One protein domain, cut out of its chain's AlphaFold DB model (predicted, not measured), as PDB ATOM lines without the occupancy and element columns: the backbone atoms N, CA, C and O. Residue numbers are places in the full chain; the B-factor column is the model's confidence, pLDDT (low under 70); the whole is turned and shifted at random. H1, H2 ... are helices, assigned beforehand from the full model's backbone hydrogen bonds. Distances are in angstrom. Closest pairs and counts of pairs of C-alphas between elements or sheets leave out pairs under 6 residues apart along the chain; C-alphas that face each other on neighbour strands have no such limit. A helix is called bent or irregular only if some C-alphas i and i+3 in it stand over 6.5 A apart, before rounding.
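What this domain is: This is residues 890 to 981 of the 1035 residues of a protein of Ogataea parapolymorpha (strain ATCC 26012 / BCRC 20466 / JCM 22074 / NRRL Y-7560 / DL-1) (UniProt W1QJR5). Look for a small bundle of four nearly aligned helices: the long H1 and H2 and the short H3 make a triangle, and H4 packs on H2, away from H1. A long loop, residues 913 to 933, wraps round H1 before H2 begins. The printed part has 92 residues with four named helices in the order H1, H2, H3, H4 and no named strand; its class is all helix. It is compact and rounded, with a radius of gyration of the C-alphas of 12.6 A and spans of 34 by 29 by 24 A.

Where its parts are: Find C-alpha 891 at (44.622, 18.307, -38.410); from there H1 runs 31.3 A to residue 912. H2, residues 934 to 952, is 26.7 A long and starts at (36.607, 4.804, -17.662). H3 is residues 956 to 962, 10.2 A. H4, residues 971 to 981, runs 16.5 A and ends at (58.676, -2.568, -27.856); it is irregular, but only just, with C-alphas 978 and 981 6.8 A apart.

How they stand to each other: Start at H1, whose residues 901 to 908 touch H2; the closest C-alphas, of Leu 904 and Leu 938, are 5.7 A apart. This helical hairpin has a shallow tilt of 28 degrees, opposite ways. H3 only just touches H1, with 3 pairs of C-alphas within 8 A, closest at Leu 898 and Ile 958, 6.7 A. H2 is the hub, and its residues 939 to 943 touch H4, closest at the C-alphas of Cys 939 and Phe 973, 5.8 A, at a shallow tilt of 17 degrees, the same way. H2 and H3, a helical hairpin, only just touch, with 3 such pairs, closest at Met 946 and Val 959, 7.8 A. H4 is apart from H1 and H3. In H1, H2 and H3 every O i to N i+4 pair is within hydrogen-bond range; in H4, 5 of 7 are.

The domain as a whole: The two C-alphas farthest apart, of Glu 927 and Gln 981, are 36.5 A apart. The printed part has no cut. The link from H1 to H2 is long, H2 to H3 tight, H3 to H4 short. Look at residues 927 to 929 and 979 to 981 for pLDDT under 70; the mean of the printed part is 84.9.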
ATOM      1  N   LEU A 890      43.195  14.531 -41.126       72.56
ATOM      2  CA  LEU A 890      43.130  15.995 -41.133       72.56
ATOM      3  C   LEU A 890      43.507  16.546 -39.748       72.56
ATOM      4  O   LEU A 890      43.053  16.009 -38.736       72.56
ATOM      5  N   SER A 891      44.253  17.658 -39.685       76.31
ATOM      6  CA  SER A 891      44.622  18.307 -38.410       76.31
ATOM      7  C   SER A 891      43.405  18.554 -37.507       76.31
ATOM      8  O   SER A 891      43.456  18.311 -36.305       76.31
ATOM      9  N   SER A 892      42.256  18.912 -38.093       82.62
ATOM     10  CA  SER A 892      40.989  19.080 -37.368       82.62
ATOM     11  C   SER A 892      40.480  17.799 -36.694       82.62
ATOM     12  O   SER A 892      39.876  17.861 -35.624       82.62
ATOM     13  N   SER A 893      40.699  16.633 -37.307       85.38
ATOM     14  CA  SER A 893      40.321  15.333 -36.740       85.38
ATOM     15  C   SER A 893      41.262  14.945 -35.603       85.38
ATOM     16  O   SER A 893      40.794  14.471 -34.569       85.38
ATOM     17  N   GLN A 894      42.561  15.218 -35.748       89.44
ATOM     18  CA  GLN A 894      43.550  14.976 -34.696       89.44
ATOM     19  C   GLN A 894      43.271  15.820 -33.438       89.44
ATOM     20  O   GLN A 894      43.310  15.297 -32.324       89.44
ATOM     21  N   GLU A 895      42.889  17.091 -33.603       88.56
ATOM     22  CA  GLU A 895      42.441  17.943 -32.491       88.56
ATOM     23  C   GLU A 895      41.207  17.369 -31.774       88.56
ATOM     24  O   GLU A 895      41.131  17.403 -30.546       88.56
ATOM     25  N   CYS A 896      40.243  16.816 -32.517       91.31
ATOM     26  CA  CYS A 896      39.050  16.195 -31.934       91.31
ATOM     27  C   CYS A 896      39.389  14.912 -31.151       91.31
ATOM     28  O   CYS A 896      38.859  14.711 -30.059       91.31
ATOM     29  N   LEU A 897      40.308  14.081 -31.656       92.75
ATOM     30  CA  LEU A 897      40.800  12.897 -30.939       92.75
ATOM     31  C   LEU A 897      41.525  13.280 -29.642       92.75
ATOM     32  O   LEU A 897      41.308  12.648 -28.606       92.75
ATOM     33  N   LEU A 898      42.339  14.342 -29.677       91.88
ATOM     34  CA  LEU A 898      42.984  14.877 -28.479       91.88
ATOM     35  C   LEU A 898      41.942  15.370 -27.466       91.88
ATOM     36  O   LEU A 898      42.060  15.069 -26.284       91.88
ATOM     37  N   GLN A 899      40.900  16.076 -27.906       90.88
ATOM     38  CA  GLN A 899      39.827  16.521 -27.012       90.88
ATOM     39  C   GLN A 899      39.122  15.354 -26.312       90.88
ATOM     40  O   GLN A 899      38.920  15.417 -25.101       90.88
ATOM     41  N   LEU A 900      38.797  14.274 -27.032       92.56
ATOM     42  CA  LEU A 900      38.223  13.079 -26.411       92.56
ATOM     43  C   LEU A 900      39.190  12.453 -25.396       92.56
ATOM     44  O   LEU A 900      38.771  12.119 -24.288       92.56
ATOM     45  N   PHE A 901      40.481  12.339 -25.737       93.62
ATOM     46  CA  PHE A 901      41.506  11.867 -24.802       93.62
ATOM     47  C   PHE A 901      41.508  12.684 -23.504       93.62
ATOM     48  O   PHE A 901      41.484  12.095 -22.427       93.62
ATOM     49  N   LEU A 902      41.481  14.018 -23.592       92.38
ATOM     50  CA  LEU A 902      41.497  14.895 -22.416       92.38
ATOM     51  C   LEU A 902      40.266  14.697 -21.517       92.38
ATOM     52  O   LEU A 902      40.391  14.725 -20.292       92.38
ATOM     53  N   ILE A 903      39.088  14.453 -22.105       91.06
ATOM     54  CA  ILE A 903      37.867  14.135 -21.348       91.06
ATOM     55  C   ILE A 903      38.028  12.798 -20.613       91.06
ATOM     56  O   ILE A 903      37.787  12.732 -19.408       91.06
ATOM     57  N   LEU A 904      38.464  11.743 -21.311       91.44
ATOM     58  CA  LEU A 904      38.665  10.414 -20.718       91.44
ATOM     59  C   LEU A 904      39.732  10.440 -19.612       91.44
ATOM     60  O   LEU A 904      39.539   9.861 -18.545       91.44
ATOM     61  N   GLU A 905      40.837  11.151 -19.848       92.94
ATOM     62  CA  GLU A 905      41.923  11.350 -18.886       92.94
ATOM     63  C   GLU A 905      41.409  12.041 -17.617       92.94
ATOM     64  O   GLU A 905      41.670  11.572 -16.507       92.94
ATOM     65  N   ALA A 906      40.618  13.108 -17.765       90.56
ATOM     66  CA  ALA A 906      40.022  13.815 -16.638       90.56
ATOM     67  C   ALA A 906      39.027  12.947 -15.849       90.56
ATOM     68  O   ALA A 906      39.005  13.016 -14.618       90.56
ATOM     69  N   GLN A 907      38.236  12.103 -16.523       90.19
ATOM     70  CA  GLN A 907      37.307  11.184 -15.857       90.19
ATOM     71  C   GLN A 907      38.051  10.124 -15.029       90.19
ATOM     72  O   GLN A 907      37.727   9.935 -13.856       90.19
ATOM     73  N   VAL A 908      39.089   9.491 -15.591       90.12
ATOM     74  CA  VAL A 908      39.933   8.527 -14.855       90.12
ATOM     75  C   VAL A 908      40.666   9.205 -13.699       90.12
ATOM     76  O   VAL A 908      40.748   8.648 -12.605       90.12
ATOM     77  N   ALA A 909      41.169  10.423 -13.900       89.56
ATOM     78  CA  ALA A 909      41.826  11.183 -12.845       89.56
ATOM     79  C   ALA A 909      40.876  11.530 -11.692       89.56
ATOM     80  O   ALA A 909      41.256  11.413 -10.528       89.56
ATOM     81  N   SER A 910      39.630  11.893 -12.006       88.81
ATOM     82  CA  SER A 910      38.580  12.130 -11.012       88.81
ATOM     83  C   SER A 910      38.235  10.856 -10.236       88.81
ATOM     84  O   SER A 910      38.086  10.908  -9.016       88.81
ATOM     85  N   GLU A 911      38.134   9.711 -10.916       87.88
ATOM     86  CA  GLU A 911      37.881   8.410 -10.282       87.88
ATOM     87  C   GLU A 911      39.033   7.994  -9.353       87.88
ATOM     88  O   GLU A 911      38.803   7.547  -8.227       87.88
ATOM     89  N   LYS A 912      40.280   8.217  -9.786       88.12
ATOM     90  CA  LYS A 912      41.498   7.915  -9.017       88.12
ATOM     91  C   LYS A 912      41.896   9.000  -8.013       88.12
ATOM     92  O   LYS A 912      42.816   8.776  -7.230       88.12
ATOM     93  N   GLN A 913      41.211  10.143  -8.015       89.31
ATOM     94  CA  GLN A 913      41.509  11.322  -7.194       89.31
ATOM     95  C   GLN A 913      42.960  11.818  -7.345       89.31
ATOM     96  O   GLN A 913      43.627  12.127  -6.356       89.31
ATOM     97  N   VAL A 914      43.455  11.889  -8.584       89.69
ATOM     98  CA  VAL A 914      44.806  12.377  -8.913       89.69
ATOM     99  C   VAL A 914      44.756  13.723  -9.635       89.69
ATOM    100  O   VAL A 914      43.846  13.988 -10.418       89.69
ATOM    101  N   GLU A 915      45.742  14.583  -9.375       87.44
ATOM    102  CA  GLU A 915      45.914  15.845 -10.103       87.44
ATOM    103  C   GLU A 915      46.661  15.600 -11.423       87.44
ATOM    104  O   GLU A 915      47.611  14.817 -11.469       87.44
ATOM    105  N   LEU A 916      46.210  16.260 -12.494       89.94
ATOM    106  CA  LEU A 916      46.792  16.158 -13.835       89.94
ATOM    107  C   LEU A 916      47.652  17.382 -14.149       89.94
ATOM    108  O   LEU A 916      47.210  18.515 -13.935       89.94
ATOM    109  N   ASP A 917      48.819  17.152 -14.748       89.88
ATOM    110  CA  ASP A 917      49.591  18.204 -15.403       89.88
ATOM    111  C   ASP A 917      48.921  18.566 -16.739       89.88
ATOM    112  O   ASP A 917      48.468  17.691 -17.487       89.88
ATOM    113  N   ARG A 918      48.836  19.870 -17.040       87.12
ATOM    114  CA  ARG A 918      48.112  20.418 -18.201       87.12
ATOM    115  C   ARG A 918      48.919  21.490 -18.922       87.12
ATOM    116  O   ARG A 918      49.764  22.155 -18.325       87.12
ATOM    117  N   THR A 919      48.636  21.680 -20.209       83.88
ATOM    118  CA  THR A 919      49.255  22.753 -21.011       83.88
ATOM    119  C   THR A 919      48.568  24.113 -20.787       83.88
ATOM    120  O   THR A 919      47.417  24.171 -20.361       83.88
ATOM    121  N   GLU A 920      49.254  25.232 -21.066       75.12
ATOM    122  CA  GLU A 920      48.780  26.601 -20.745       75.12
ATOM    123  C   GLU A 920      47.451  27.010 -21.412       75.12
ATOM    124  O   GLU A 920      46.802  27.962 -20.975       75.12
ATOM    125  N   HIS A 921      47.048  26.327 -22.485       74.88
ATOM    126  CA  HIS A 921      45.841  26.623 -23.269       74.88
ATOM    127  C   HIS A 921      44.846  25.458 -23.290       74.88
ATOM    128  O   HIS A 921      43.958  25.413 -24.140       74.88
ATOM    129  N   GLU A 922      45.008  24.500 -22.380       81.25
ATOM    130  CA  GLU A 922      44.150  23.327 -22.292       81.25
ATOM    131  C   GLU A 922      42.804  23.657 -21.644       81.25
ATOM    132  O   GLU A 922      42.745  24.402 -20.664       81.25
ATOM    133  N   ASP A 923      41.726  23.067 -22.162       76.06
ATOM    134  CA  ASP A 923      40.424  23.163 -21.510       76.06
ATOM    135  C   ASP A 923      40.445  22.414 -20.168       76.06
ATOM    136  O   ASP A 923      40.932  21.286 -20.052       76.06
ATOM    137  N   VAL A 924      39.923  23.072 -19.139       72.25
ATOM    138  CA  VAL A 924      39.891  22.584 -17.760       72.25
ATOM    139  C   VAL A 924      38.481  22.221 -17.303       72.25
ATOM    140  O   VAL A 924      38.349  21.637 -16.227       72.25
ATOM    141  N   ASN A 925      37.439  22.536 -18.084       74.38
ATOM    142  CA  ASN A 925      36.051  22.282 -17.703       74.38
ATOM    143  C   ASN A 925      35.361  21.287 -18.649       74.38
ATOM    144  O   ASN A 925      34.766  21.667 -19.654       74.38
ATOM    145  N   PHE A 926      35.393  20.004 -18.288       76.75
ATOM    146  CA  PHE A 926      34.702  18.943 -19.021       76.75
ATOM    147  C   PHE A 926      33.370  18.591 -18.338       76.75
ATOM    148  O   PHE A 926      33.287  17.632 -17.572       76.75
ATOM    149  N   GLU A 927      32.310  19.357 -18.608       60.09
ATOM    150  CA  GLU A 927      30.948  19.047 -18.138       60.09
ATOM    151  C   GLU A 927      30.339  17.905 -18.976       60.09
ATOM    152  O   GLU A 927      29.545  18.131 -19.885       60.09
ATOM    153  N   THR A 928      30.735  16.657 -18.702       63.62
ATOM    154  CA  THR A 928      30.206  15.456 -19.381       63.62
ATOM    155  C   THR A 928      29.764  14.394 -18.379       63.62
ATOM    156  O   THR A 928      30.288  14.313 -17.267       63.62
ATOM    157  N   ALA A 929      28.779  13.576 -18.760       68.56
ATOM    158  CA  ALA A 929      28.382  12.421 -17.963       68.56
ATOM    159  C   ALA A 929      29.558  11.436 -17.833       68.56
ATOM    160  O   ALA A 929      30.253  11.161 -18.814       68.56
ATOM    161  N   GLN A 930      29.779  10.909 -16.627       74.88
ATOM    162  CA  GLN A 930      30.821   9.913 -16.380       74.88
ATOM    163  C   GLN A 930      30.498   8.623 -17.142       74.88
ATOM    164  O   GLN A 930      29.364   8.145 -17.102       74.88
ATOM    165  N   MET A 931      31.483   8.083 -17.858       77.88
ATOM    166  CA  MET A 931      31.335   6.813 -18.564       77.88
ATOM    167  C   MET A 931      31.491   5.629 -17.602       77.88
ATOM    168  O   MET A 931      32.205   5.708 -16.607       77.88
ATOM    169  N   ASP A 932      30.877   4.495 -17.929       75.62
ATOM    170  CA  ASP A 932      31.197   3.239 -17.245       75.62
ATOM    171  C   ASP A 932      32.567   2.718 -17.702       75.62
ATOM    172  O   ASP A 932      32.891   2.821 -18.893       75.62
ATOM    173  N   ASP A 933      33.333   2.130 -16.775       79.12
ATOM    174  CA  ASP A 933      34.660   1.529 -17.005       79.12
ATOM    175  C   ASP A 933      35.659   2.498 -17.687       79.12
ATOM    176  O   ASP A 933      36.278   2.195 -18.714       79.12
ATOM    177  N   CYS A 934      35.783   3.712 -17.127       85.81
ATOM    178  CA  CYS A 934      36.607   4.804 -17.662       85.81
ATOM    179  C   CYS A 934      38.064   4.396 -17.911       85.81
ATOM    180  O   CYS A 934      38.634   4.760 -18.940       85.81
ATOM    181  N   GLU A 935      38.675   3.636 -16.995       88.12
ATOM    182  CA  GLU A 935      40.077   3.219 -17.121       88.12
ATOM    183  C   GLU A 935      40.289   2.308 -18.336       88.12
ATOM    184  O   GLU A 935      41.207   2.547 -19.127       88.12
ATOM    185  N   ARG A 936      39.416   1.310 -18.546       87.00
ATOM    186  CA  ARG A 936      39.488   0.431 -19.721       87.00
ATOM    187  C   ARG A 936      39.257   1.201 -21.013       87.00
ATOM    188  O   ARG A 936      39.981   0.974 -21.986       87.00
ATOM    189  N   LYS A 937      38.274   2.105 -21.042       89.25
ATOM    190  CA  LYS A 937      37.964   2.921 -22.227       89.25
ATOM    191  C   LYS A 937      39.114   3.860 -22.589       89.25
ATOM    192  O   LYS A 937      39.502   3.907 -23.753       89.25
ATOM    193  N   LEU A 938      39.720   4.529 -21.605       92.75
ATOM    194  CA  LEU A 938      40.923   5.344 -21.808       92.75
ATOM    195  C   LEU A 938      42.067   4.502 -22.384       92.75
ATOM    196  O   LEU A 938      42.655   4.873 -23.396       92.75
ATOM    197  N   CYS A 939      42.362   3.358 -21.764       92.00
ATOM    198  CA  CYS A 939      43.447   2.477 -22.194       92.00
ATOM    199  C   CYS A 939      43.223   1.935 -23.616       92.00
ATOM    200  O   CYS A 939      44.145   1.944 -24.427       92.00
ATOM    201  N   THR A 940      41.995   1.524 -23.944       90.12
ATOM    202  CA  THR A 940      41.625   1.037 -25.286       90.12
ATOM    203  C   THR A 940      41.790   2.138 -26.330       90.12
ATOM    204  O   THR A 940      42.409   1.924 -27.371       90.12
ATOM    205  N   PHE A 941      41.287   3.337 -26.030       93.94
ATOM    206  CA  PHE A 941      41.385   4.482 -26.926       93.94
ATOM    207  C   PHE A 941      42.840   4.885 -27.181       93.94
ATOM    208  O   PHE A 941      43.231   5.082 -28.329       93.94
ATOM    209  N   VAL A 942      43.664   4.956 -26.129       93.50
ATOM    210  CA  VAL A 942      45.088   5.293 -26.259       93.50
ATOM    211  C   VAL A 942      45.846   4.228 -27.043       93.50
ATOM    212  O   VAL A 942      46.638   4.591 -27.907       93.50
ATOM    213  N   ALA A 943      45.573   2.938 -26.825       91.88
ATOM    214  CA  ALA A 943      46.189   1.869 -27.610       91.88
ATOM    215  C   ALA A 943      45.930   2.049 -29.118       91.88
ATOM    216  O   ALA A 943      46.866   2.015 -29.918       91.88
ATOM    217  N   LYS A 944      44.674   2.319 -29.499       91.81
ATOM    218  CA  LYS A 944      44.278   2.567 -30.895       91.81
ATOM    219  C   LYS A 944      44.873   3.862 -31.453       91.81
ATOM    220  O   LYS A 944      45.354   3.882 -32.584       91.81
ATOM    221  N   LEU A 945      44.910   4.929 -30.656       92.12
ATOM    222  CA  LEU A 945      45.497   6.211 -31.053       92.12
ATOM    223  C   LEU A 945      47.006   6.090 -31.321       92.12
ATOM    224  O   LEU A 945      47.501   6.626 -32.310       92.12
ATOM    225  N   MET A 946      47.735   5.359 -30.471       89.88
ATOM    226  CA  MET A 946      49.166   5.098 -30.665       89.88
ATOM    227  C   MET A 946      49.426   4.155 -31.848       89.88
ATOM    228  O   MET A 946      50.456   4.269 -32.509       89.88
ATOM    229  N   LEU A 947      48.500   3.243 -32.161       87.56
ATOM    230  CA  LEU A 947      48.593   2.422 -33.369       87.56
ATOM    231  C   LEU A 947      48.418   3.265 -34.647       87.56
ATOM    232  O   LEU A 947      49.162   3.078 -35.611       87.56
ATOM    233  N   LEU A 948      47.500   4.237 -34.638       87.75
ATOM    234  CA  LEU A 948      47.347   5.182 -35.747       87.75
ATOM    235  C   LEU A 948      48.613   6.037 -35.944       87.75
ATOM    236  O   LEU A 948      49.063   6.207 -37.076       87.75
ATOM    237  N   ASP A 949      49.236   6.513 -34.860       88.69
ATOM    238  CA  ASP A 949      50.512   7.247 -34.918       88.69
ATOM    239  C   ASP A 949      51.609   6.455 -35.640       88.69
ATOM    240  O   ASP A 949      52.286   6.983 -36.519       88.69
ATOM    241  N   LYS A 950      51.724   5.150 -35.366       83.31
ATOM    242  CA  LYS A 950      52.699   4.283 -36.047       83.31
ATOM    243  C   LYS A 950      52.430   4.100 -37.541       83.31
ATOM    244  O   LYS A 950      53.360   3.800 -38.286       83.31
ATOM    245  N   THR A 951      51.178   4.215 -37.976       80.50
ATOM    246  CA  THR A 951      50.798   3.953 -39.373       80.50
ATOM    247  C   THR A 951      50.789   5.211 -40.237       80.50
ATOM    248  O   THR A 951      51.142   5.114 -41.411       80.50
ATOM    249  N   VAL A 952      50.440   6.374 -39.674       77.00
ATOM    250  CA  VAL A 952      50.282   7.629 -40.437       77.00
ATOM    251  C   VAL A 952      51.135   8.790 -39.921       77.00
ATOM    252  O   VAL A 952      51.445   9.696 -40.686       77.00
ATOM    253  N   GLY A 953      51.562   8.755 -38.656       78.06
ATOM    254  CA  GLY A 953      52.263   9.853 -37.986       78.06
ATOM    255  C   GLY A 953      51.306  10.947 -37.510       78.06
ATOM    256  O   GLY A 953      50.818  11.752 -38.302       78.06
ATOM    257  N   LEU A 954      51.045  10.998 -36.202       86.31
ATOM    258  CA  LEU A 954      50.314  12.100 -35.574       86.31
ATOM    259  C   LEU A 954      51.247  13.290 -35.316       86.31
ATOM    260  O   LEU A 954      52.475  13.166 -35.270       86.31
ATOM    261  N   GLU A 955      50.668  14.472 -35.095       88.00
ATOM    262  CA  GLU A 955      51.456  15.630 -34.677       88.00
ATOM    263  C   GLU A 955      52.216  15.339 -33.370       88.00
ATOM    264  O   GLU A 955      51.653  14.878 -32.374       88.00
ATOM    265  N   THR A 956      53.516  15.658 -33.341       85.81
ATOM    266  CA  THR A 956      54.393  15.371 -32.189       85.81
ATOM    267  C   THR A 956      53.882  16.004 -30.886       85.81
ATOM    268  O   THR A 956      54.091  15.460 -29.800       85.81
ATOM    269  N   SER A 957      53.173  17.132 -30.990       88.12
ATOM    270  CA  SER A 957      52.471  17.797 -29.886       88.12
ATOM    271  C   SER A 957      51.447  16.870 -29.213       88.12
ATOM    272  O   SER A 957      51.439  16.770 -27.987       88.12
ATOM    273  N   ILE A 958      50.652  16.131 -29.987       88.81
ATOM    274  CA  ILE A 958      49.596  15.231 -29.503       88.81
ATOM    275  C   ILE A 958      50.205  14.033 -28.778       88.81
ATOM    276  O   ILE A 958      49.849  13.761 -27.631       88.81
ATOM    277  N   VAL A 959      51.178  13.362 -29.401       88.75
ATOM    278  CA  VAL A 959      51.854  12.196 -28.806       88.75
ATOM    279  C   VAL A 959      52.533  12.577 -27.490       88.75
ATOM    280  O   VAL A 959      52.411  11.870 -26.486       88.75
ATOM    281  N   SER A 960      53.201  13.735 -27.456       89.62
ATOM    282  CA  SER A 960      53.817  14.240 -26.226       89.62
ATOM    283  C   SER A 960      52.785  14.536 -25.130       89.62
ATOM    284  O   SER A 960      53.049  14.254 -23.960       89.62
ATOM    285  N   ARG A 961      51.588  15.025 -25.494       92.38
ATOM    286  CA  ARG A 961      50.513  15.315 -24.539       92.38
ATOM    287  C   ARG A 961      49.886  14.049 -23.963       92.38
ATOM    288  O   ARG A 961      49.623  14.023 -22.762       92.38
ATOM    289  N   VAL A 962      49.689  13.004 -24.765       91.75
ATOM    290  CA  VAL A 962      49.155  11.711 -24.291       91.75
ATOM    291  C   VAL A 962      50.082  11.076 -23.244       91.75
ATOM    292  O   VAL A 962      49.618  10.494 -22.265       91.75
ATOM    293  N   LYS A 963      51.403  11.242 -23.401       91.38
ATOM    294  CA  LYS A 963      52.416  10.680 -22.490       91.38
ATOM    295  C   LYS A 963      52.647  11.497 -21.207       91.38
ATOM    296  O   LYS A 963      53.333  11.002 -20.311       91.38
ATOM    297  N   LEU A 964      52.087  12.706 -21.098       92.62
ATOM    298  CA  LEU A 964      52.371  13.662 -20.017       92.62
ATOM    299  C   LEU A 964      52.087  13.083 -18.620       92.62
ATOM    300  O   LEU A 964      52.964  13.087 -17.759       92.62
ATOM    301  N   ASN A 965      50.897  12.509 -18.422       91.25
ATOM    302  CA  ASN A 965      50.404  12.070 -17.109       91.25
ATOM    303  C   ASN A 965      50.599  10.569 -16.835       91.25
ATOM    304  O   ASN A 965      49.972   9.996 -15.940       91.25
ATOM    305  N   ARG A 966      51.503   9.903 -17.567       90.19
ATOM    306  CA  ARG A 966      51.703   8.445 -17.458       90.19
ATOM    307  C   ARG A 966      51.986   7.963 -16.025       90.19
ATOM    308  O   ARG A 966      51.535   6.899 -15.612       90.19
ATOM    309  N   ALA A 967      52.684   8.773 -15.226       86.62
ATOM    310  CA  ALA A 967      53.073   8.420 -13.862       86.62
ATOM    311  C   ALA A 967      51.896   8.364 -12.868       86.62
ATOM    312  O   ALA A 967      52.009   7.690 -11.845       86.62
ATOM    313  N   VAL A 968      50.784   9.055 -13.152       88.81
ATOM    314  CA  VAL A 968      49.656   9.209 -12.213       88.81
ATOM    315  C   VAL A 968      48.418   8.395 -12.603       88.81
ATOM    316  O   VAL A 968      47.565   8.143 -11.756       88.81
ATOM    317  N   LEU A 969      48.336   7.911 -13.847       87.38
ATOM    318  CA  LEU A 969      47.167   7.188 -14.371       87.38
ATOM    319  C   LEU A 969      47.165   5.673 -14.082       87.38
ATOM    320  O   LEU A 969      46.177   5.001 -14.363       87.38
ATOM    321  N   GLY A 970      48.209   5.129 -13.445       86.25
ATOM    322  CA  GLY A 970      48.271   3.732 -12.982       86.25
ATOM    323  C   GLY A 970      49.112   2.793 -13.858       86.25
ATOM    324  O   GLY A 970      49.677   3.197 -14.872       86.25
ATOM    325  N   SER A 971      49.245   1.530 -13.440       86.12
ATOM    326  CA  SER A 971      50.112   0.551 -14.118       86.12
ATOM    327  C   SER A 971      49.575   0.120 -15.480       86.12
ATOM    328  O   SER A 971      50.360   0.046 -16.414       86.12
ATOM    329  N   LEU A 972      48.259  -0.084 -15.618       86.50
ATOM    330  CA  LEU A 972      47.646  -0.508 -16.882       86.50
ATOM    331  C   LEU A 972      47.887   0.516 -18.001       86.50
ATOM    332  O   LEU A 972      48.293   0.155 -19.100       86.50
ATOM    333  N   PHE A 973      47.708   1.803 -17.702       90.44
ATOM    334  CA  PHE A 973      47.977   2.878 -18.657       90.44
ATOM    335  C   PHE A 973      49.457   2.930 -19.070       90.44
ATOM    336  O   PHE A 973      49.769   3.129 -20.242       90.44
ATOM    337  N   ASN A 974      50.376   2.710 -18.120       87.56
ATOM    338  CA  ASN A 974      51.805   2.617 -18.430       87.56
ATOM    339  C   ASN A 974      52.116   1.401 -19.308       87.56
ATOM    340  O   ASN A 974      52.845   1.547 -20.277       87.56
ATOM    341  N   GLU A 975      51.533   0.235 -19.022       86.38
ATOM    342  CA  GLU A 975      51.709  -0.968 -19.842       86.38
ATOM    343  C   GLU A 975      51.232  -0.756 -21.284       86.38
ATOM    344  O   GLU A 975      51.917  -1.173 -22.214       86.38
ATOM    345  N   VAL A 976      50.109  -0.058 -21.488       87.19
ATOM    346  CA  VAL A 976      49.612   0.288 -22.832       87.19
ATOM    347  C   VAL A 976      50.599   1.177 -23.591       87.19
ATOM    348  O   VAL A 976      50.835   0.949 -24.776       87.19
ATOM    349  N   LEU A 977      51.199   2.163 -22.920       84.94
ATOM    350  CA  LEU A 977      52.229   3.014 -23.522       84.94
ATOM    351  C   LEU A 977      53.557   2.268 -23.738       84.94
ATOM    352  O   LEU A 977      54.253   2.539 -24.708       84.94
ATOM    353  N   ASP A 978      53.917   1.329 -22.862       77.81
ATOM    354  CA  ASP A 978      55.186   0.592 -22.912       77.81
ATOM    355  C   ASP A 978      55.136  -0.643 -23.839       77.81
ATOM    356  O   ASP A 978      56.190  -1.146 -24.242       77.81
ATOM    357  N   TYR A 979      53.948  -1.094 -24.274       64.69
ATOM    358  CA  TYR A 979      53.773  -2.103 -25.341       64.69
ATOM    359  C   TYR A 979      54.395  -1.665 -26.693       64.69
ATOM    360  O   TYR A 979      54.434  -2.409 -27.671       64.69
ATOM    361  N   GLU A 980      54.970  -0.461 -26.738       53.56
ATOM    362  CA  GLU A 980      55.807   0.112 -27.789       53.56
ATOM    363  C   GLU A 980      57.024  -0.737 -28.247       53.56
ATOM    364  O   GLU A 980      57.605  -0.380 -29.268       53.56
ATOM    365  N   GLN A 981      57.398  -1.857 -27.600       42.88
ATOM    366  CA  GLN A 981      58.676  -2.568 -27.856       42.88
ATOM    367  C   GLN A 981      58.655  -3.876 -28.684       42.88
ATOM    368  O   GLN A 981      59.681  -4.555 -28.745       42.88
TER     369      GLN A 981